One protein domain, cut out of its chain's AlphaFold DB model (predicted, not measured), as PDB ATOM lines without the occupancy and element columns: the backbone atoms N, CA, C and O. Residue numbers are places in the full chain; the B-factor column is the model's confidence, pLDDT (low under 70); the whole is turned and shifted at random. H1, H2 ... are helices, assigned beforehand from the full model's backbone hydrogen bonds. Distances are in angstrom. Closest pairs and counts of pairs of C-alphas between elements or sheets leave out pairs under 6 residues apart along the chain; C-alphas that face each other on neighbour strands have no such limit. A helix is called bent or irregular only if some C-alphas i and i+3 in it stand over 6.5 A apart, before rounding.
ATOM      1  N   ARG A  58     109.234 148.078 124.039       66.69
ATOM      2  CA  ARG A  58     110.538 148.435 123.467       66.69
ATOM      3  C   ARG A  58     110.827 147.664 122.187       66.69
ATOM      4  O   ARG A  58     110.578 146.465 122.089       66.69
ATOM      5  N   ASP A  59     111.399 148.370 121.217       86.00
ATOM      6  CA  ASP A  59     111.902 147.787 119.979       86.00
ATOM      7  C   ASP A  59     112.928 146.673 120.304       86.00
ATOM      8  O   ASP A  59     113.902 146.924 121.029       86.00
ATOM      9  N   PRO A  60     112.749 145.439 119.792       84.31
ATOM     10  CA  PRO A  60     113.718 144.354 119.939       84.31
ATOM     11  C   PRO A  60     115.150 144.746 119.552       84.31
ATOM     12  O   PRO A  60     116.100 144.298 120.197       84.31
ATOM     13  N   ALA A  61     115.311 145.599 118.532       88.88
ATOM     14  CA  ALA A  61     116.617 146.092 118.103       88.88
ATOM     15  C   ALA A  61     117.270 146.990 119.162       88.88
ATOM     16  O   ALA A  61     118.453 146.840 119.461       88.88
ATOM     17  N   GLU A  62     116.492 147.888 119.763       88.12
ATOM     18  CA  GLU A  62     116.962 148.795 120.811       88.12
ATOM     19  C   GLU A  62     117.363 148.019 122.068       88.12
ATOM     20  O   GLU A  62     118.426 148.254 122.637       88.12
ATOM     21  N   THR A  63     116.563 147.024 122.458       88.62
ATOM     22  CA  THR A  63     116.862 146.167 123.615       88.62
ATOM     23  C   THR A  63     118.167 145.395 123.422       88.62
ATOM     24  O   THR A  63     119.005 145.352 124.326       88.62
ATOM     25  N   LEU A  64     118.373 144.818 122.233       88.38
ATOM     26  CA  LEU A  64     119.615 144.126 121.893       88.38
ATOM     27  C   LEU A  64     120.810 145.092 121.884       88.38
ATOM     28  O   LEU A  64     121.851 144.786 122.465       88.38
ATOM     29  N   ALA A  65     120.661 146.266 121.264       89.25
ATOM     30  CA  ALA A  65     121.726 147.257 121.187       89.25
ATOM     31  C   ALA A  65     122.132 147.771 122.578       89.25
ATOM     32  O   ALA A  65     123.320 147.800 122.895       89.25
ATOM     33  N   LEU A  66     121.164 148.090 123.441       89.44
ATOM     34  CA  LEU A  66     121.414 148.486 124.828       89.44
ATOM     35  C   LEU A  66     122.100 147.371 125.624       89.44
ATOM     36  O   LEU A  66     123.035 147.646 126.376       89.44
ATOM     37  N   SER A  67     121.684 146.115 125.441       89.38
ATOM     38  CA  SER A  67     122.332 144.965 126.081       89.38
ATOM     39  C   SER A  67     123.800 144.830 125.658       89.38
ATOM     40  O   SER A  67     124.670 144.643 126.511       89.38
ATOM     41  N   LEU A  68     124.101 144.998 124.365       89.81
ATOM     42  CA  LEU A  68     125.472 144.986 123.851       89.81
ATOM     43  C   LEU A  68     126.295 146.152 124.408       89.81
ATOM     44  O   LEU A  68     127.403 145.933 124.900       89.81
ATOM     45  N   GLN A  69     125.746 147.369 124.417       89.62
ATOM     46  CA  GLN A  69     126.406 148.531 125.017       89.62
ATOM     47  C   GLN A  69     126.721 148.293 126.500       89.62
ATOM     48  O   GLN A  69     127.850 148.519 126.935       89.62
ATOM     49  N   GLN A  70     125.760 147.784 127.278       91.31
ATOM     50  CA  GLN A  70     125.952 147.471 128.696       91.31
ATOM     51  C   GLN A  70     127.027 146.404 128.907       91.31
ATOM     52  O   GLN A  70     127.891 146.586 129.766       91.31
ATOM     53  N   LYS A  71     127.017 145.330 128.111       91.88
ATOM     54  CA  LYS A  71     128.025 144.264 128.173       91.88
ATOM     55  C   LYS A  71     129.435 144.813 127.935       91.88
ATOM     56  O   LYS A  71     130.337 144.541 128.725       91.88
ATOM     57  N   ILE A  72     129.615 145.632 126.896       93.00
ATOM     58  CA  ILE A  72     130.908 146.254 126.586       93.00
ATOM     59  C   ILE A  72     131.355 147.206 127.703       93.00
ATOM     60  O   ILE A  72     132.502 147.150 128.143       93.00
ATOM     61  N   GLN A  73     130.450 148.034 128.224       90.88
ATOM     62  CA  GLN A  73     130.757 148.951 129.326       90.88
ATOM     63  C   GLN A  73     131.136 148.209 130.615       90.88
ATOM     64  O   GLN A  73     132.069 148.609 131.310       90.88
ATOM     65  N   GLN A  74     130.457 147.105 130.935       91.19
ATOM     66  CA  GLN A  74     130.810 146.253 132.072       91.19
ATOM     67  C   GLN A  74     132.193 145.620 131.899       91.19
ATOM     68  O   GLN A  74     132.976 145.615 132.846       91.19
ATOM     69  N   GLN A  75     132.520 145.142 130.695       92.56
ATOM     70  CA  GLN A  75     133.835 144.584 130.389       92.56
ATOM     71  C   GLN A  75     134.951 145.622 130.562       92.56
ATOM     72  O   GLN A  75     135.968 145.313 131.182       92.56
ATOM     73  N   ILE A  76     134.750 146.851 130.075       90.69
ATOM     74  CA  ILE A  76     135.702 147.956 130.268       90.69
ATOM     75  C   ILE A  76     135.883 148.231 131.764       90.69
ATOM     76  O   ILE A  76     137.004 148.163 132.261       90.69
ATOM     77  N   ARG A  77     134.789 148.436 132.512       88.69
ATOM     78  CA  ARG A  77     134.840 148.702 133.963       88.69
ATOM     79  C   ARG A  77     135.549 147.597 134.741       88.69
ATOM     80  O   ARG A  77     136.359 147.891 135.615       88.69
ATOM     81  N   PHE A  78     135.255 146.337 134.425       91.12
ATOM     82  CA  PHE A  78     135.885 145.189 135.070       91.12
ATOM     83  C   PHE A  78     137.395 145.160 134.811       91.12
ATOM     84  O   PHE A  78     138.178 145.003 135.744       91.12
ATOM     85  N   LYS A  79     137.825 145.378 133.562       91.12
ATOM     86  CA  LYS A  79     139.252 145.396 133.221       91.12
ATOM     87  C   LYS A  79     139.973 146.610 133.800       91.12
ATOM     88  O   LYS A  79     141.092 146.471 134.282       91.12
ATOM     89  N   MET A  80     139.330 147.770 133.853       86.38
ATOM     90  CA  MET A  80     139.882 148.936 134.541       86.38
ATOM     91  C   MET A  80     140.070 148.701 136.039       86.38
ATOM     92  O   MET A  80     141.048 149.163 136.614       86.38
ATOM     93  N   ALA A  81     139.164 147.961 136.684       86.12
ATOM     94  CA  ALA A  81     139.304 147.610 138.096       86.12
ATOM     95  C   ALA A  81     140.512 146.697 138.373       86.12
ATOM     96  O   ALA A  81     140.951 146.611 139.516       86.12
ATOM     97  N   SER A  82     141.067 146.046 137.342       86.69
ATOM     98  CA  SER A  82     142.284 145.230 137.450       86.69
ATOM     99  C   SER A  82     143.588 146.029 137.344       86.69
ATOM    100  O   SER A  82     144.670 145.453 137.449       86.69
ATOM    101  N   PHE A  83     143.512 147.348 137.135       86.12
ATOM    102  CA  PHE A  83     144.697 148.199 137.140       86.12
ATOM    103  C   PHE A  83     145.356 148.189 138.518       86.12
ATOM    104  O   PHE A  83     144.701 148.004 139.546       86.12
ATOM    105  N   ASN A  84     146.663 148.449 138.542       82.69
ATOM    106  CA  ASN A  84     147.368 148.680 139.795       82.69
ATOM    107  C   ASN A  84     146.651 149.813 140.568       82.69
ATOM    108  O   ASN A  84     146.446 150.884 139.984       82.69
ATOM    109  N   PRO A  85     146.285 149.615 141.854       85.19
ATOM    110  CA  PRO A  85     145.523 150.586 142.639       85.19
ATOM    111  C   PRO A  85     146.081 152.011 142.608       85.19
ATOM    112  O   PRO A  85     145.311 152.969 142.600       85.19
ATOM    113  N   GLN A  86     147.406 152.153 142.521       84.31
ATOM    114  CA  GLN A  86     148.090 153.449 142.455       84.31
ATOM    115  C   GLN A  86     147.814 154.207 141.144       84.31
ATOM    116  O   GLN A  86     147.820 155.434 141.124       84.31
ATOM    117  N   PHE A  87     147.526 153.491 140.055       89.62
ATOM    118  CA  PHE A  87     147.304 154.050 138.720       89.62
ATOM    119  C   PHE A  87     145.822 154.134 138.328       89.62
ATOM    120  O   PHE A  87     145.502 154.764 137.322       89.62
ATOM    121  N   ILE A  88     144.901 153.567 139.121       90.00
ATOM    122  CA  ILE A  88     143.452 153.622 138.844       90.00
ATOM    123  C   ILE A  88     142.957 155.070 138.763       90.00
ATOM    124  O   ILE A  88     142.195 155.414 137.859       90.00
ATOM    125  N   GLN A  89     143.372 155.931 139.696       91.12
ATOM    126  CA  GLN A  89     142.934 157.328 139.704       91.12
ATOM    127  C   GLN A  89     143.469 158.090 138.486       91.12
ATOM    128  O   GLN A  89     142.717 158.818 137.842       91.12
ATOM    129  N   ILE A  90     144.731 157.849 138.125       92.69
ATOM    130  CA  ILE A  90     145.365 158.429 136.937       92.69
ATOM    131  C   ILE A  90     144.621 157.979 135.677       92.69
ATOM    132  O   ILE A  90     144.270 158.812 134.848       92.69
ATOM    133  N   ALA A  91     144.312 156.685 135.557       92.19
ATOM    134  CA  ALA A  91     143.557 156.140 134.433       92.19
ATOM    135  C   ALA A  91     142.162 156.771 134.301       92.19
ATOM    136  O   ALA A  91     141.760 157.118 133.196       92.19
ATOM    137  N   ARG A  92     141.451 156.994 135.415       91.19
ATOM    138  CA  ARG A  92     140.143 157.674 135.413       91.19
ATOM    139  C   ARG A  92     140.236 159.135 134.981       91.19
ATOM    140  O   ARG A  92     139.396 159.585 134.208       91.19
ATOM    141  N   GLU A  93     141.239 159.878 135.453       94.56
ATOM    142  CA  GLU A  93     141.453 161.261 134.998       94.56
ATOM    143  C   GLU A  93     141.793 161.289 133.499       94.56
ATOM    144  O   GLU A  93     141.214 162.069 132.746       94.56
ATOM    145  N   VAL A  94     142.650 160.380 133.032       93.31
ATOM    146  CA  VAL A  94     142.981 160.230 131.606       93.31
ATOM    147  C   VAL A  94     141.750 159.906 130.759       93.31
ATOM    148  O   VAL A  94     141.584 160.470 129.678       93.31
ATOM    149  N   GLU A  95     140.872 159.022 131.230       92.44
ATOM    150  CA  GLU A  95     139.611 158.730 130.552       92.44
ATOM    151  C   GLU A  95     138.669 159.930 130.532       92.44
ATOM    152  O   GLU A  95     138.046 160.169 129.502       92.44
ATOM    153  N   SER A  96     138.592 160.719 131.610       93.69
ATOM    154  CA  SER A  96     137.762 161.931 131.624       93.69
ATOM    155  C   SER A  96     138.203 162.948 130.569       93.69
ATOM    156  O   SER A  96     137.361 163.486 129.856       93.69
ATOM    157  N   VAL A  97     139.517 163.123 130.381       93.62
ATOM    158  CA  VAL A  97     140.071 163.965 129.310       93.62
ATOM    159  C   VAL A  97     139.773 163.375 127.932       93.62
ATOM    160  O   VAL A  97     139.432 164.097 126.997       93.62
ATOM    161  N   ASN A  98     139.896 162.054 127.776       90.12
ATOM    162  CA  ASN A  98     139.608 161.400 126.502       90.12
ATOM    163  C   ASN A  98     138.112 161.456 126.133       90.12
ATOM    164  O   ASN A  98     137.788 161.588 124.954       90.12
ATOM    165  N   ALA A  99     137.222 161.400 127.124       89.56
ATOM    166  CA  ALA A  99     135.774 161.480 126.957       89.56
ATOM    167  C   ALA A  99     135.256 162.905 126.687       89.56
ATOM    168  O   ALA A  99     134.097 163.058 126.308       89.56
ATOM    169  N   ASP A 100     136.084 163.934 126.877       90.50
ATOM    170  CA  ASP A 100     135.715 165.315 126.586       90.50
ATOM    171  C   ASP A 100     135.773 165.582 125.072       90.50
ATOM    172  O   ASP A 100     136.843 165.691 124.464       90.50
ATOM    173  N   ASP A 101     134.602 165.659 124.444       88.38
ATOM    174  CA  ASP A 101     134.454 165.909 123.006       88.38
ATOM    175  C   ASP A 101     134.775 167.369 122.617       88.38
ATOM    176  O   ASP A 101     134.940 167.660 121.432       88.38
ATOM    177  N   SER A 102     134.907 168.287 123.587       91.56
ATOM    178  CA  SER A 102     135.270 169.691 123.330       91.56
ATOM    179  C   SER A 102     136.765 169.894 123.066       91.56
ATOM    180  O   SER A 102     137.171 170.926 122.523       91.56
ATOM    181  N   LEU A 103     137.595 168.910 123.424       88.12
ATOM    182  CA  LEU A 103     139.047 169.007 123.331       88.12
ATOM    183  C   LEU A 103     139.578 168.456 122.007       88.12
ATOM    184  O   LEU A 103     139.259 167.338 121.588       88.12
ATOM    185  N   SER A 104     140.490 169.208 121.389       87.69
ATOM    186  CA  SER A 104     141.263 168.721 120.246       87.69
ATOM    187  C   SER A 104     142.205 167.581 120.660       87.69
ATOM    188  O   SER A 104     142.546 167.414 121.832       87.69
ATOM    189  N   THR A 105     142.696 166.796 119.697       82.81
ATOM    190  CA  THR A 105     143.678 165.728 119.977       82.81
ATOM    191  C   THR A 105     144.951 166.264 120.644       82.81
ATOM    192  O   THR A 105     145.527 165.597 121.503       82.81
ATOM    193  N   GLU A 106     145.386 167.468 120.270       85.81
ATOM    194  CA  GLU A 106     146.551 168.115 120.875       85.81
ATOM    195  C   GLU A 106     146.270 168.556 122.314       85.81
ATOM    196  O   GLU A 106     147.124 168.385 123.185       85.81
ATOM    197  N   ASP A 107     145.070 169.066 122.594       91.56
ATOM    198  CA  ASP A 107     144.700 169.509 123.939       91.56
ATOM    199  C   ASP A 107     144.477 168.328 124.883       91.56
ATOM    200  O   ASP A 107     144.952 168.366 126.019       91.56
ATOM    201  N   LYS A 108     143.888 167.228 124.394       89.12
ATOM    202  CA  LYS A 108     143.820 165.958 125.134       89.12
ATOM    203  C   LYS A 108     145.214 165.479 125.531       89.12
ATOM    204  O   LYS A 108     145.448 165.133 126.687       89.12
ATOM    205  N   GLN A 109     146.171 165.521 124.601       88.25
ATOM    206  CA  GLN A 109     147.561 165.161 124.887       88.25
ATOM    207  C   GLN A 109     148.187 166.073 125.948       88.25
ATOM    208  O   GLN A 109     148.859 165.582 126.856       88.25
ATOM    209  N   LYS A 110     147.995 167.393 125.839       91.75
ATOM    210  CA  LYS A 110     148.520 168.361 126.814       91.75
ATOM    211  C   LYS A 110     147.935 168.121 128.204       91.75
ATOM    212  O   LYS A 110     148.696 168.062 129.164       91.75
ATOM    213  N   GLN A 111     146.624 167.919 128.310       95.25
ATOM    214  CA  GLN A 111     145.965 167.647 129.587       95.25
ATOM    215  C   GLN A 111     146.405 166.307 130.190       95.25
ATOM    216  O   GLN A 111     146.672 166.232 131.386       95.25
ATOM    217  N   ILE A 112     146.593 165.266 129.377       92.44
ATOM    218  CA  ILE A 112     147.110 163.974 129.852       92.44
ATOM    219  C   ILE A 112     148.570 164.077 130.311       92.44
ATOM    220  O   ILE A 112     148.946 163.477 131.321       92.44
ATOM    221  N   ASN A 113     149.388 164.886 129.637       92.50
ATOM    222  CA  ASN A 113     150.738 165.194 130.105       92.50
ATOM    223  C   ASN A 113     150.720 165.985 131.425       92.50
ATOM    224  O   ASN A 113     151.554 165.720 132.288       92.50
ATOM    225  N   ALA A 114     149.763 166.897 131.608       95.62
ATOM    226  CA  ALA A 114     149.587 167.627 132.862       95.62
ATOM    227  C   ALA A 114     149.154 166.698 134.010       95.62
ATOM    228  O   ALA A 114     149.680 166.812 135.113       95.62
ATOM    229  N   ILE A 115     148.269 165.724 133.749       95.06
ATOM    230  CA  ILE A 115     147.920 164.670 134.717       95.06
ATOM    231  C   ILE A 115     149.179 163.892 135.114       95.06
ATOM    232  O   ILE A 115     149.466 163.737 136.298       95.06
ATOM    233  N   ARG A 116     149.975 163.446 134.138       94.81
ATOM    234  CA  ARG A 116     151.240 162.747 134.405       94.81
ATOM    235  C   ARG A 116     152.152 163.555 135.341       94.81
ATOM    236  O   ARG A 116     152.702 162.995 136.285       94.81
ATOM    237  N   GLU A 117     152.313 164.852 135.081       95.69
ATOM    238  CA  GLU A 117     153.154 165.749 135.888       95.69
ATOM    239  C   GLU A 117     152.590 165.972 137.292       95.69
ATOM    240  O   GLU A 117     153.341 165.876 138.261       95.69
ATOM    241  N   LYS A 118     151.271 166.163 137.418       95.81
ATOM    242  CA  LYS A 118     150.556 166.286 138.699       95.81
ATOM    243  C   LYS A 118     150.814 165.096 139.629       95.81
ATOM    244  O   LYS A 118     150.953 165.290 140.831       95.81
ATOM    245  N   TYR A 119     150.886 163.885 139.080       94.19
ATOM    246  CA  TYR A 119     151.127 162.657 139.848       94.19
ATOM    247  C   TYR A 119     152.608 162.247 139.918       94.19
ATOM    248  O   TYR A 119     152.918 161.193 140.468       94.19
ATOM    249  N   GLY A 120     153.530 163.044 139.365       94.81
ATOM    250  CA  GLY A 120     154.964 162.741 139.390       94.81
ATOM    251  C   GLY A 120     155.353 161.479 138.613       94.81
ATOM    252  O   GLY A 120     156.381 160.871 138.901       94.81
ATOM    253  N   VAL A 121     154.544 161.064 137.633       93.12
ATOM    254  CA  VAL A 121     154.749 159.811 136.898       93.12
ATOM    255  C   VAL A 121     155.708 160.031 135.726       93.12
ATOM    256  O   VAL A 121     155.623 161.019 134.981       93.12
ATOM    257  N   SER A 122     156.650 159.109 135.524       93.25
ATOM    258  CA  SER A 122     157.529 159.171 134.357       93.25
ATOM    259  C   SER A 122     156.728 158.943 133.064       93.25
ATOM    260  O   SER A 122     155.621 158.405 133.073       93.25
ATOM    261  N   LYS A 123     157.253 159.374 131.910       92.69
ATOM    262  CA  LYS A 123     156.581 159.099 130.623       92.69
ATOM    263  C   LYS A 123     156.466 157.597 130.361       92.69
ATOM    264  O   LYS A 123     155.452 157.158 129.827       92.69
ATOM    265  N   ASP A 124     157.481 156.835 130.756       91.94
ATOM    266  CA  ASP A 124     157.508 155.388 130.567       91.94
ATOM    267  C   ASP A 124     156.518 154.687 131.503       91.94
ATOM    268  O   ASP A 124     155.772 153.830 131.037       91.94
ATOM    269  N   ASP A 125     156.414 155.097 132.768       92.31
ATOM    270  CA  ASP A 125     155.425 154.534 133.698       92.31
ATOM    271  C   ASP A 125     153.997 154.868 133.258       92.31
ATOM    272  O   ASP A 125     153.129 153.999 133.222       92.31
ATOM    273  N   MET A 126     153.753 156.113 132.838       92.44
ATOM    274  CA  MET A 126     152.458 156.529 132.294       92.44
ATOM    275  C   MET A 126     152.078 155.690 131.073       92.44
ATOM    276  O   MET A 126     150.927 155.280 130.915       92.44
ATOM    277  N   LYS A 127     153.061 155.404 130.216       92.44
ATOM    278  CA  LYS A 127     152.867 154.560 129.049       92.44
ATOM    279  C   LYS A 127     152.488 153.129 129.438       92.44
ATOM    280  O   LYS A 127     151.445 152.652 129.001       92.44
ATOM    281  N   HIS A 128     153.310 152.465 130.250       92.50
ATOM    282  CA  HIS A 128     153.179 151.033 130.543       92.50
ATOM    283  C   HIS A 128     152.053 150.709 131.531       92.50
ATOM    284  O   HIS A 128     151.430 149.655 131.416       92.50
ATOM    285  N   PHE A 129     151.779 151.588 132.498       92.75
ATOM    286  CA  PHE A 129     150.797 151.323 133.553       92.75
ATOM    287  C   PHE A 129     149.433 151.965 133.305       92.75
ATOM    288  O   PHE A 129     148.461 151.557 133.938       92.75
ATOM    289  N   VAL A 130     149.336 152.937 132.390       93.00
ATOM    290  CA  VAL A 130     148.074 153.637 132.113       93.00
ATOM    291  C   VAL A 130     147.680 153.519 130.649       93.00
ATOM    292  O   VAL A 130     146.691 152.856 130.343       93.00
ATOM    293  N   THR A 131     148.425 154.124 129.721       92.44
ATOM    294  CA  THR A 131     147.925 154.255 128.342       92.44
ATOM    295  C   THR A 131     147.949 152.950 127.551       92.44
ATOM    296  O   THR A 131     146.993 152.689 126.833       92.44
ATOM    297  N   GLU A 132     148.981 152.110 127.678       93.31
ATOM    298  CA  GLU A 132     149.014 150.802 127.001       93.31
ATOM    299  C   GLU A 132     147.933 149.842 127.534       93.31
ATOM    300  O   GLU A 132     147.244 149.216 126.725       93.31
ATOM    301  N   PRO A 133     147.721 149.713 128.859       93.88
ATOM    302  CA  PRO A 133     146.589 148.959 129.383       93.88
ATOM    303  C   PRO A 133     145.234 149.490 128.902       93.88
ATOM    304  O   PRO A 133     144.388 148.687 128.511       93.88
ATOM    305  N   LEU A 134     145.028 150.814 128.870       92.75
ATOM    306  CA  LEU A 134     143.794 151.406 128.337       92.75
ATOM    307  C   LEU A 134     143.620 151.076 126.850       92.75
ATOM    308  O   LEU A 134     142.561 150.593 126.456       92.75
ATOM    309  N   GLU A 135     144.664 151.246 126.034       94.25
ATOM    310  CA  GLU A 135     144.656 150.864 124.618       94.25
ATOM    311  C   GLU A 135     144.200 149.411 124.432       94.25
ATOM    312  O   GLU A 135     143.302 149.148 123.629       94.25
ATOM    313  N   LYS A 136     144.768 148.477 125.207       94.81
ATOM    314  CA  LYS A 136     144.394 147.054 125.162       94.81
ATOM    315  C   LYS A 136     142.938 146.831 125.558       94.81
ATOM    316  O   LYS A 136     142.237 146.116 124.849       94.81
ATOM    317  N   ILE A 137     142.461 147.469 126.632       93.69
ATOM    318  CA  ILE A 137     141.057 147.365 127.062       93.69
ATOM    319  C   ILE A 137     140.114 147.793 125.938       93.69
ATOM    320  O   ILE A 137     139.162 147.073 125.631       93.69
ATOM    321  N   TYR A 138     140.381 148.937 125.307       93.19
ATOM    322  CA  TYR A 138     139.542 149.452 124.227       93.19
ATOM    323  C   TYR A 138     139.640 148.608 122.953       93.19
ATOM    324  O   TYR A 138     138.616 148.365 122.315       93.19
ATOM    325  N   ALA A 139     140.827 148.098 122.613       94.25
ATOM    326  CA  ALA A 139     141.011 147.180 121.490       94.25
ATOM    327  C   ALA A 139     140.227 145.871 121.688       94.25
ATOM    328  O   ALA A 139     139.514 145.427 120.790       94.25
ATOM    329  N   GLU A 140     140.294 145.278 122.881       94.38
ATOM    330  CA  GLU A 140     139.565 144.053 123.221       94.38
ATOM    331  C   GLU A 140     138.051 144.286 123.297       94.38
ATOM    332  O   GLU A 140     137.270 143.430 122.880       94.38
ATOM    333  N   ALA A 141     137.615 145.440 123.812       93.12
ATOM    334  CA  ALA A 141     136.211 145.844 123.812       93.12
ATOM    335  C   ALA A 141     135.680 146.014 122.380       93.12
ATOM    336  O   ALA A 141     134.613 145.491 122.057       93.12
ATOM    337  N   LYS A 142     136.448 146.674 121.501       94.38
ATOM    338  CA  LYS A 142     136.132 146.802 120.073       94.38
ATOM    339  C   LYS A 142     136.028 145.430 119.406       94.38
ATOM    340  O   LYS A 142     135.024 145.152 118.758       94.38
ATOM    341  N   GLN A 143     137.002 144.551 119.634       95.06
ATOM    342  CA  GLN A 143     136.986 143.190 119.097       95.06
ATOM    343  C   GLN A 143     135.771 142.390 119.593       95.06
ATOM    344  O   GLN A 143     135.138 141.679 118.818       95.06
ATOM    345  N   SER A 144     135.417 142.517 120.876       92.94
ATOM    346  CA  SER A 144     134.247 141.843 121.458       92.94
ATOM    347  C   SER A 144     132.943 142.335 120.819       92.94
ATOM    348  O   SER A 144     132.040 141.542 120.558       92.94
ATOM    349  N   LEU A 145     132.852 143.635 120.527       93.00
ATOM    350  CA  LEU A 145     131.713 144.227 119.830       93.00
ATOM    351  C   LEU A 145     131.611 143.730 118.379       93.00
ATOM    352  O   LEU A 145     130.530 143.344 117.940       93.00
ATOM    353  N   GLU A 146     132.730 143.696 117.654       93.62
ATOM    354  CA  GLU A 146     132.805 143.191 116.276       93.62
ATOM    355  C   GLU A 146     132.405 141.710 116.189       93.62
ATOM    356  O   GLU A 146     131.643 141.329 115.303       93.62
ATOM    357  N   GLN A 147     132.827 140.888 117.155       95.06
ATOM    358  CA  GLN A 147     132.422 139.483 117.241       95.06
ATOM    359  C   GLN A 147     130.907 139.315 117.419       95.06
ATOM    360  O   GLN A 147     130.309 138.469 116.757       95.06
ATOM    361  N   GLU A 148     130.267 140.110 118.282       92.62
ATOM    362  CA  GLU A 148     128.807 140.050 118.462       92.62
ATOM    363  C   GLU A 148     128.060 140.529 117.211       92.62
ATOM    364  O   GLU A 148     127.069 139.915 116.818       92.62
ATOM    365  N   ILE A 149     128.556 141.571 116.534       91.88
ATOM    366  CA  ILE A 149     128.010 142.019 115.244       91.88
ATOM    367  C   ILE A 149     128.082 140.891 114.207       91.88
ATOM    368  O   ILE A 149     127.111 140.639 113.491       91.88
ATOM    369  N   ASP A 150     129.207 140.181 114.130       95.56
ATOM    370  CA  ASP A 150     129.372 139.075 113.190       95.56
ATOM    371  C   ASP A 150     128.486 137.869 113.529       95.56
ATOM    372  O   ASP A 150     128.006 137.190 112.618       95.56
ATOM    373  N   LEU A 151     128.195 137.621 114.811       92.75
ATOM    374  CA  LEU A 151     127.187 136.633 115.209       92.75
ATOM    375  C   LEU A 151     125.788 137.026 114.715       92.75
ATOM    376  O   LEU A 151     125.095 136.184 114.150       92.75
ATOM    377  N   LEU A 152     125.396 138.296 114.838       92.00
ATOM    378  CA  LEU A 152     124.096 138.768 114.342       92.00
ATOM    379  C   LEU A 152     123.978 138.676 112.817       92.00
ATOM    380  O   LEU A 152     122.918 138.321 112.302       92.00
ATOM    381  N   LYS A 153     125.066 138.948 112.085       95.56
ATOM    382  CA  LYS A 153     125.119 138.734 110.630       95.56
ATOM    383  C   LYS A 153     124.922 137.260 110.277       95.56
ATOM    384  O   LYS A 153     124.100 136.954 109.419       95.56
ATOM    385  N   LYS A 154     125.609 136.349 110.974       95.69
ATOM    386  CA  LYS A 154     125.451 134.896 110.777       95.69
ATOM    387  C   LYS A 154     124.039 134.414 111.108       95.69
ATOM    388  O   LYS A 154     123.515 133.545 110.415       95.69
ATOM    389  N   ASP A 155     123.411 134.971 112.142       91.56
ATOM    390  CA  ASP A 155     122.024 134.653 112.489       91.56
ATOM    391  C   ASP A 155     121.057 135.120 111.394       91.56
ATOM    392  O   ASP A 155     120.178 134.357 110.989       91.56
ATOM    393  N   LYS A 156     121.256 136.327 110.848       94.94
ATOM    394  CA  LYS A 156     120.508 136.814 109.679       94.94
ATOM    395  C   LYS A 156     120.681 135.876 108.479       94.94
ATOM    396  O   LYS A 156     119.683 135.446 107.910       94.94
ATOM    397  N   GLU A 157     121.916 135.531 108.113       95.88
ATOM    398  CA  GLU A 157     122.208 134.618 106.994       95.88
ATOM    399  C   GLU A 157     121.545 133.250 107.188       95.88
ATOM    400  O   GLU A 157     120.995 132.675 106.249       95.88
ATOM    401  N   ARG A 158     121.528 132.738 108.425       95.12
ATOM    402  CA  ARG A 158     120.839 131.488 108.757       95.12
ATOM    403  C   ARG A 158     119.331 131.600 108.539       95.12
ATOM    404  O   ARG A 158     118.745 130.697 107.944       95.12
ATOM    405  N   ILE A 159     118.705 132.692 108.980       93.25
ATOM    406  CA  ILE A 159     117.272 132.948 108.764       93.25
ATOM    407  C   ILE A 159     116.970 133.051 107.264       93.25
ATOM    408  O   ILE A 159     116.038 132.404 106.789       93.25
ATOM    409  N   GLU A 160     117.785 133.788 106.506       95.81
ATOM    410  CA  GLU A 160     117.668 133.887 105.045       95.81
ATOM    411  C   GLU A 160     117.789 132.522 104.361       95.81
ATOM    412  O   GLU A 160     117.020 132.227 103.448       95.81
ATOM    413  N   SER A 161     118.719 131.674 104.811       96.38
ATOM    414  CA  SER A 161     118.923 130.335 104.245       96.38
ATOM    415  C   SER A 161     117.747 129.390 104.505       96.38
ATOM    416  O   SER A 161     117.461 128.531 103.677       96.38
ATOM    417  N   PHE A 162     117.060 129.553 105.639       96.12
ATOM    418  CA  PHE A 162     115.979 128.661 106.050       96.12
ATOM    419  C   PHE A 162     114.614 129.093 105.505       96.12
ATOM    420  O   PHE A 162     113.850 128.258 105.032       96.12
ATOM    421  N   TYR A 163     114.298 130.391 105.566       94.25
ATOM    422  CA  TYR A 163     112.984 130.921 105.186       94.25
ATOM    423  C   TYR A 163     112.960 131.553 103.785       94.25
ATOM    424  O   TYR A 163     111.883 131.800 103.248       94.25
ATOM    425  N   GLY A 164     114.124 131.812 103.182       96.69
ATOM    426  CA  GLY A 164     114.267 132.584 101.948       96.69
ATOM    427  C   GLY A 164     114.467 134.077 102.224       96.69
ATOM    428  O   GLY A 164     113.939 134.622 103.197       96.69
ATOM    429  N   LYS A 165     115.230 134.756 101.356       96.56
ATOM    430  CA  LYS A 165     115.628 136.170 101.527       96.56
ATOM    431  C   LYS A 165     114.450 137.145 101.591       96.56
ATOM    432  O   LYS A 165     114.509 138.117 102.337       96.56
ATOM    433  N   ASP A 166     113.379 136.848 100.860       96.88
ATOM    434  CA  ASP A 166     112.186 137.700 100.773       96.88
ATOM    435  C   ASP A 166     111.107 137.331 101.804       96.88
ATOM    436  O   ASP A 166     110.015 137.901 101.814       96.88
ATOM    437  N   SER A 167     111.393 136.368 102.687       96.50
ATOM    438  CA  SER A 167     110.463 135.989 103.747       96.50
ATOM    439  C   SER A 167     110.273 137.124 104.763       96.50
ATOM    440  O   SER A 167     111.219 137.866 105.058       96.50
ATOM    441  N   PRO A 168     109.083 137.247 105.380       94.75
ATOM    442  CA  PRO A 168     108.855 138.212 106.455       94.75
ATOM    443  C   PRO A 168     109.887 138.115 107.591       94.75
ATOM    444  O   PRO A 168     110.300 139.136 108.139       94.75
ATOM    445  N   GLN A 169     110.345 136.901 107.910       92.56
ATOM    446  CA  GLN A 169     111.342 136.612 108.940       92.56
ATOM    447  C   GLN A 169     112.725 137.152 108.560       92.56
ATOM    448  O   GLN A 169     113.372 137.808 109.377       92.56
ATOM    449  N   ALA A 170     113.171 136.915 107.322       93.31
ATOM    450  CA  ALA A 170     114.444 137.427 106.819       93.31
ATOM    451  C   ALA A 170     114.450 138.960 106.755       93.31
ATOM    452  O   ALA A 170     115.398 139.598 107.219       93.31
ATOM    453  N   LEU A 171     113.357 139.562 106.275       94.19
ATOM    454  CA  LEU A 171     113.196 141.016 106.238       94.19
ATOM    455  C   LEU A 171     113.191 141.630 107.644       94.19
ATOM    456  O   LEU A 171     113.790 142.685 107.858       94.19
ATOM    457  N   GLN A 172     112.547 140.979 108.617       91.88
ATOM    458  CA  GLN A 172     112.575 141.422 110.010       91.88
ATOM    459  C   GLN A 172     113.989 141.329 110.598       91.88
ATOM    460  O   GLN A 172     114.453 142.302 111.188       91.88
ATOM    461  N   ALA A 173     114.695 140.213 110.393       90.69
ATOM    462  CA  ALA A 173     116.070 140.037 110.857       90.69
ATOM    463  C   ALA A 173     117.022 141.080 110.249       90.69
ATOM    464  O   ALA A 173     117.833 141.663 110.969       90.69
ATOM    465  N   ALA A 174     116.879 141.374 108.952       93.31
ATOM    466  CA  ALA A 174     117.634 142.425 108.276       93.31
ATOM    467  C   ALA A 174     117.371 143.806 108.897       93.31
ATOM    468  O   ALA A 174     118.317 144.486 109.285       93.31
ATOM    469  N   ARG A 175     116.100 144.187 109.092       92.88
ATOM    470  CA  ARG A 175     115.737 145.469 109.728       92.88
ATOM    471  C   ARG A 175     116.267 145.585 111.153       92.88
ATOM    472  O   ARG A 175     116.714 146.657 111.553       92.88
ATOM    473  N   THR A 176     116.196 144.508 111.931       90.44
ATOM    474  CA  THR A 176     116.735 144.492 113.292       90.44
ATOM    475  C   THR A 176     118.251 144.654 113.273       90.44
ATOM    476  O   THR A 176     118.760 145.464 114.042       90.44
ATOM    477  N   LEU A 177     118.966 143.956 112.384       92.69
ATOM    478  CA  LEU A 177     120.412 144.118 112.229       92.69
ATOM    479  C   LEU A 177     120.779 145.561 111.857       92.69
ATOM    480  O   LEU A 177     121.635 146.147 112.512       92.69
ATOM    481  N   ASP A 178     120.101 146.155 110.874       93.88
ATOM    482  CA  ASP A 178     120.364 147.532 110.437       93.88
ATOM    483  C   ASP A 178     120.134 148.541 111.572       93.88
ATOM    484  O   ASP A 178     120.957 149.432 111.801       93.88
ATOM    485  N   ARG A 179     119.051 148.372 112.345       91.62
ATOM    486  CA  ARG A 179     118.783 149.211 113.524       91.62
ATOM    487  C   ARG A 179     119.852 149.043 114.595       91.62
ATOM    488  O   ARG A 179     120.367 150.042 115.090       91.62
ATOM    489  N   VAL A 180     120.220 147.809 114.928       91.31
ATOM    490  CA  VAL A 180     121.271 147.527 115.915       91.31
ATOM    491  C   VAL A 180     122.587 148.173 115.492       91.31
ATOM    492  O   VAL A 180     123.202 148.864 116.301       91.31
ATOM    493  N   MET A 181     122.979 148.021 114.223       92.25
ATOM    494  CA  MET A 181     124.172 148.660 113.665       92.25
ATOM    495  C   MET A 181     124.103 150.181 113.804       92.25
ATOM    496  O   MET A 181     125.050 150.778 114.303       92.25
ATOM    497  N   SER A 182     122.971 150.809 113.472       92.75
ATOM    498  CA  SER A 182     122.811 152.267 113.598       92.75
ATOM    499  C   SER A 182     122.962 152.783 115.038       92.75
ATOM    500  O   SER A 182     123.495 153.870 115.246       92.75
ATOM    501  N   ILE A 183     122.542 151.996 116.037       90.38
ATOM    502  CA  ILE A 183     122.634 152.356 117.462       90.38
ATOM    503  C   ILE A 183     124.046 152.091 118.015       90.38
ATOM    504  O   ILE A 183     124.512 152.789 118.917       90.38
ATOM    505  N   ILE A 184     124.731 151.068 117.500       91.56
ATOM    506  CA  ILE A 184     126.048 150.634 117.981       91.56
ATOM    507  C   ILE A 184     127.203 151.361 117.285       91.56
ATOM    508  O   ILE A 184     128.262 151.511 117.892       91.56
ATOM    509  N   GLU A 185     127.014 151.856 116.064       91.56
ATOM    510  CA  GLU A 185     128.047 152.553 115.287       91.56
ATOM    511  C   GLU A 185     128.747 153.683 116.076       91.56
ATOM    512  O   GLU A 185     129.981 153.699 116.110       91.56
ATOM    513  N   PRO A 186     128.041 154.562 116.822       91.50
ATOM    514  CA  PRO A 186     128.703 155.577 117.643       91.50
ATOM    515  C   PRO A 186     129.583 154.978 118.746       91.50
ATOM    516  O   PRO A 186     130.625 155.540 119.083       91.50
ATOM    517  N   LEU A 187     129.192 153.832 119.321       90.38
ATOM    518  CA  LEU A 187     130.016 153.133 120.307       90.38
ATOM    519  C   LEU A 187     131.271 152.557 119.642       90.38
ATOM    520  O   LEU A 187     132.360 152.734 120.179       90.38
ATOM    521  N   HIS A 188     131.141 151.906 118.483       91.56
ATOM    522  CA  HIS A 188     132.285 151.360 117.742       91.56
ATOM    523  C   HIS A 188     133.311 152.452 117.409       91.56
ATOM    524  O   HIS A 188     134.496 152.297 117.721       91.56
ATOM    525  N   GLN A 189     132.844 153.600 116.912       90.94
ATOM    526  CA  GLN A 189     133.686 154.765 116.629       90.94
ATOM    527  C   GLN A 189     134.371 155.305 117.890       90.94
ATOM    528  O   GLN A 189     135.576 155.555 117.865       90.94
ATOM    529  N   LYS A 190     133.653 155.414 119.018       88.12
ATOM    530  CA  LYS A 190     134.236 155.845 120.302       88.12
ATOM    531  C   LYS A 190     135.317 154.891 120.814       88.12
ATOM    532  O   LYS A 190     136.349 155.350 121.309       88.12
ATOM    533  N   LEU A 191     135.112 153.577 120.692       90.56
ATOM    534  CA  LEU A 191     136.115 152.577 121.080       90.56
ATOM    535  C   LEU A 191     137.367 152.696 120.205       90.56
ATOM    536  O   LEU A 191     138.481 152.718 120.729       90.56
ATOM    537  N   GLN A 192     137.190 152.839 118.888       90.88
ATOM    538  CA  GLN A 192     138.296 153.031 117.954       90.88
ATOM    539  C   GLN A 192     139.062 154.333 118.223       90.88
ATOM    540  O   GLN A 192     140.288 154.315 118.297       90.88
ATOM    541  N   GLN A 193     138.360 155.449 118.415       88.94
ATOM    542  CA  GLN A 193     138.983 156.741 118.700       88.94
ATOM    543  C   GLN A 193     139.777 156.714 120.012       88.94
ATOM    544  O   GLN A 193     140.874 157.269 120.079       88.94
ATOM    545  N   SER A 194     139.251 156.045 121.042       87.75
ATOM    546  CA  SER A 194     139.941 155.890 122.328       87.75
ATOM    547  C   SER A 194     141.208 155.051 122.166       87.75
ATOM    548  O   SER A 194     142.286 155.474 122.579       87.75
ATOM    549  N   GLN A 195     141.109 153.915 121.470       91.19
ATOM    550  CA  GLN A 195     142.259 153.077 121.139       91.19
ATOM    551  C   GLN A 195     143.345 153.871 120.386       91.19
ATOM    552  O   GLN A 195     144.507 153.854 120.785       91.19
ATOM    553  N   GLU A 196     142.983 154.596 119.324       87.75
ATOM    554  CA  GLU A 196     143.925 155.384 118.514       87.75
ATOM    555  C   GLU A 196     144.566 156.534 119.303       87.75
ATOM    556  O   GLU A 196     145.753 156.834 119.125       87.75
ATOM    557  N   THR A 197     143.794 157.162 120.194       87.19
ATOM    558  CA  THR A 197     144.275 158.221 121.085       87.19
ATOM    559  C   THR A 197     145.399 157.703 121.980       87.19
ATOM    560  O   THR A 197     146.484 158.291 121.989       87.19
ATOM    561  N   TYR A 198     145.196 156.567 122.653       88.00
ATOM    562  CA  TYR A 198     146.218 155.976 123.523       88.00
ATOM    563  C   TYR A 198     147.406 155.419 122.741       88.00
ATOM    564  O   TYR A 198     148.555 155.688 123.101       88.00
ATOM    565  N   HIS A 199     147.147 154.756 121.613       86.94
ATOM    566  CA  HIS A 199     148.196 154.240 120.737       86.94
ATOM    567  C   HIS A 199     149.133 155.351 120.240       86.94
ATOM    568  O   HIS A 199     150.332 155.134 120.065       86.94
ATOM    569  N   GLY A 200     148.604 156.559 120.011       81.12
ATOM    570  CA  GLY A 200     149.353 157.704 119.498       81.12
ATOM    571  C   GLY A 200     150.141 158.511 120.537       81.12
ATOM    572  O   GLY A 200     151.002 159.291 120.128       81.12
ATOM    573  N   MET A 201     149.881 158.348 121.840       75.81
ATOM    574  CA  MET A 201     150.417 159.228 122.896       75.81
ATOM    575  C   MET A 201     151.928 159.113 123.115       75.81
ATOM    576  O   MET A 201     152.589 160.114 123.390       75.81
TER     577      MET A 201
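Overview. This is residues 58 to 201 of the 336 residues of an uncharacterized protein of Deltaproteobacteria bacterium (UniProt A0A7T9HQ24). A long helical hairpin, made by the 41-residue H4 and the bent helix H5 folding back along it, forms a rod; H1 packs along part of this hairpin, and the shorter hairpin of H2 and H3 packs, through H2, near the end where H4 begins. The printed part has 144 residues with five named helices, H1 to H5 in order along the chain, and no named strand; the class is all helix. The whole is loose, with a radius of gyration of the C-alphas of 19.0 A, and the C-alphas span 63 by 29 by 26 A.

Arrangement. H4, residues 123 to 163, is the hub; it is irregular, but only just, with C-alphas 129 and 132 6.8 A apart, and has a kink of 27 degrees near residue 130. H5, residues 168 to 201, was assigned as one helix by its hydrogen bonds but is bent: C-alphas 183 and 186 are 6.9 A apart, and its arms H5a, residues 168 to 183, and H5b, residues 186 to 201, stand at a steep tilt of 39 degrees. H4 and H5a form a hairpin at a shallow tilt of 16 degrees, opposite ways; their closest C-alphas, Glu 160 and Ala 170, are 5.1 A apart. H5b touches residues 131 to 145 of H4, with C-alphas 135 and 195 closest at 4.8 A. H1, residues 60 to 81, touches residues 134 to 145 of H4, closest at C-alphas 72 and 141, 6.0 A apart; residues 60 to 65 of H1 touch H5a, closest at C-alphas 61 and 176, 5.1 A apart. H1, H4 and H5a form an up and down bundle, each running against the one before. H2, residues 85 to 99, is irregular, with C-alphas 86 and 89 7.0 A apart; its residues 87 to 91 touch H4 at a steep tilt of 62 degrees, closest at C-alphas 91 and 130, 5.7 A apart. H3, residues 105 to 118, forms a hairpin with H2, closest at C-alphas 94 and 112, 5.8 A apart; H1 and H3 are apart. Every O i to N i+4 pair is within hydrogen-bond range in H1, H3, H5a and H5b; in H2 it is 9 of 11 and in H4 35 of 37.

Along the chain. H4 measures 57.8 A from C-alpha 123 at (156.581, 159.099, 130.623) to C-alpha 163 at (112.984, 130.921, 105.186). H1 measures 31.5 A and begins at C-alpha 60, (113.718, 144.354, 119.939). H5a and H5b measure 22.6 A each, H2 21.4 A and H3 20.0 A.

Size, cuts and confidence. The C-alphas farthest apart, Gly 120 and Gly 164, are 63.0 A apart. The printed part has no cut, and its four links between helices are tight. Mean pLDDT of the printed part is 91.3; residue 58 is under 70.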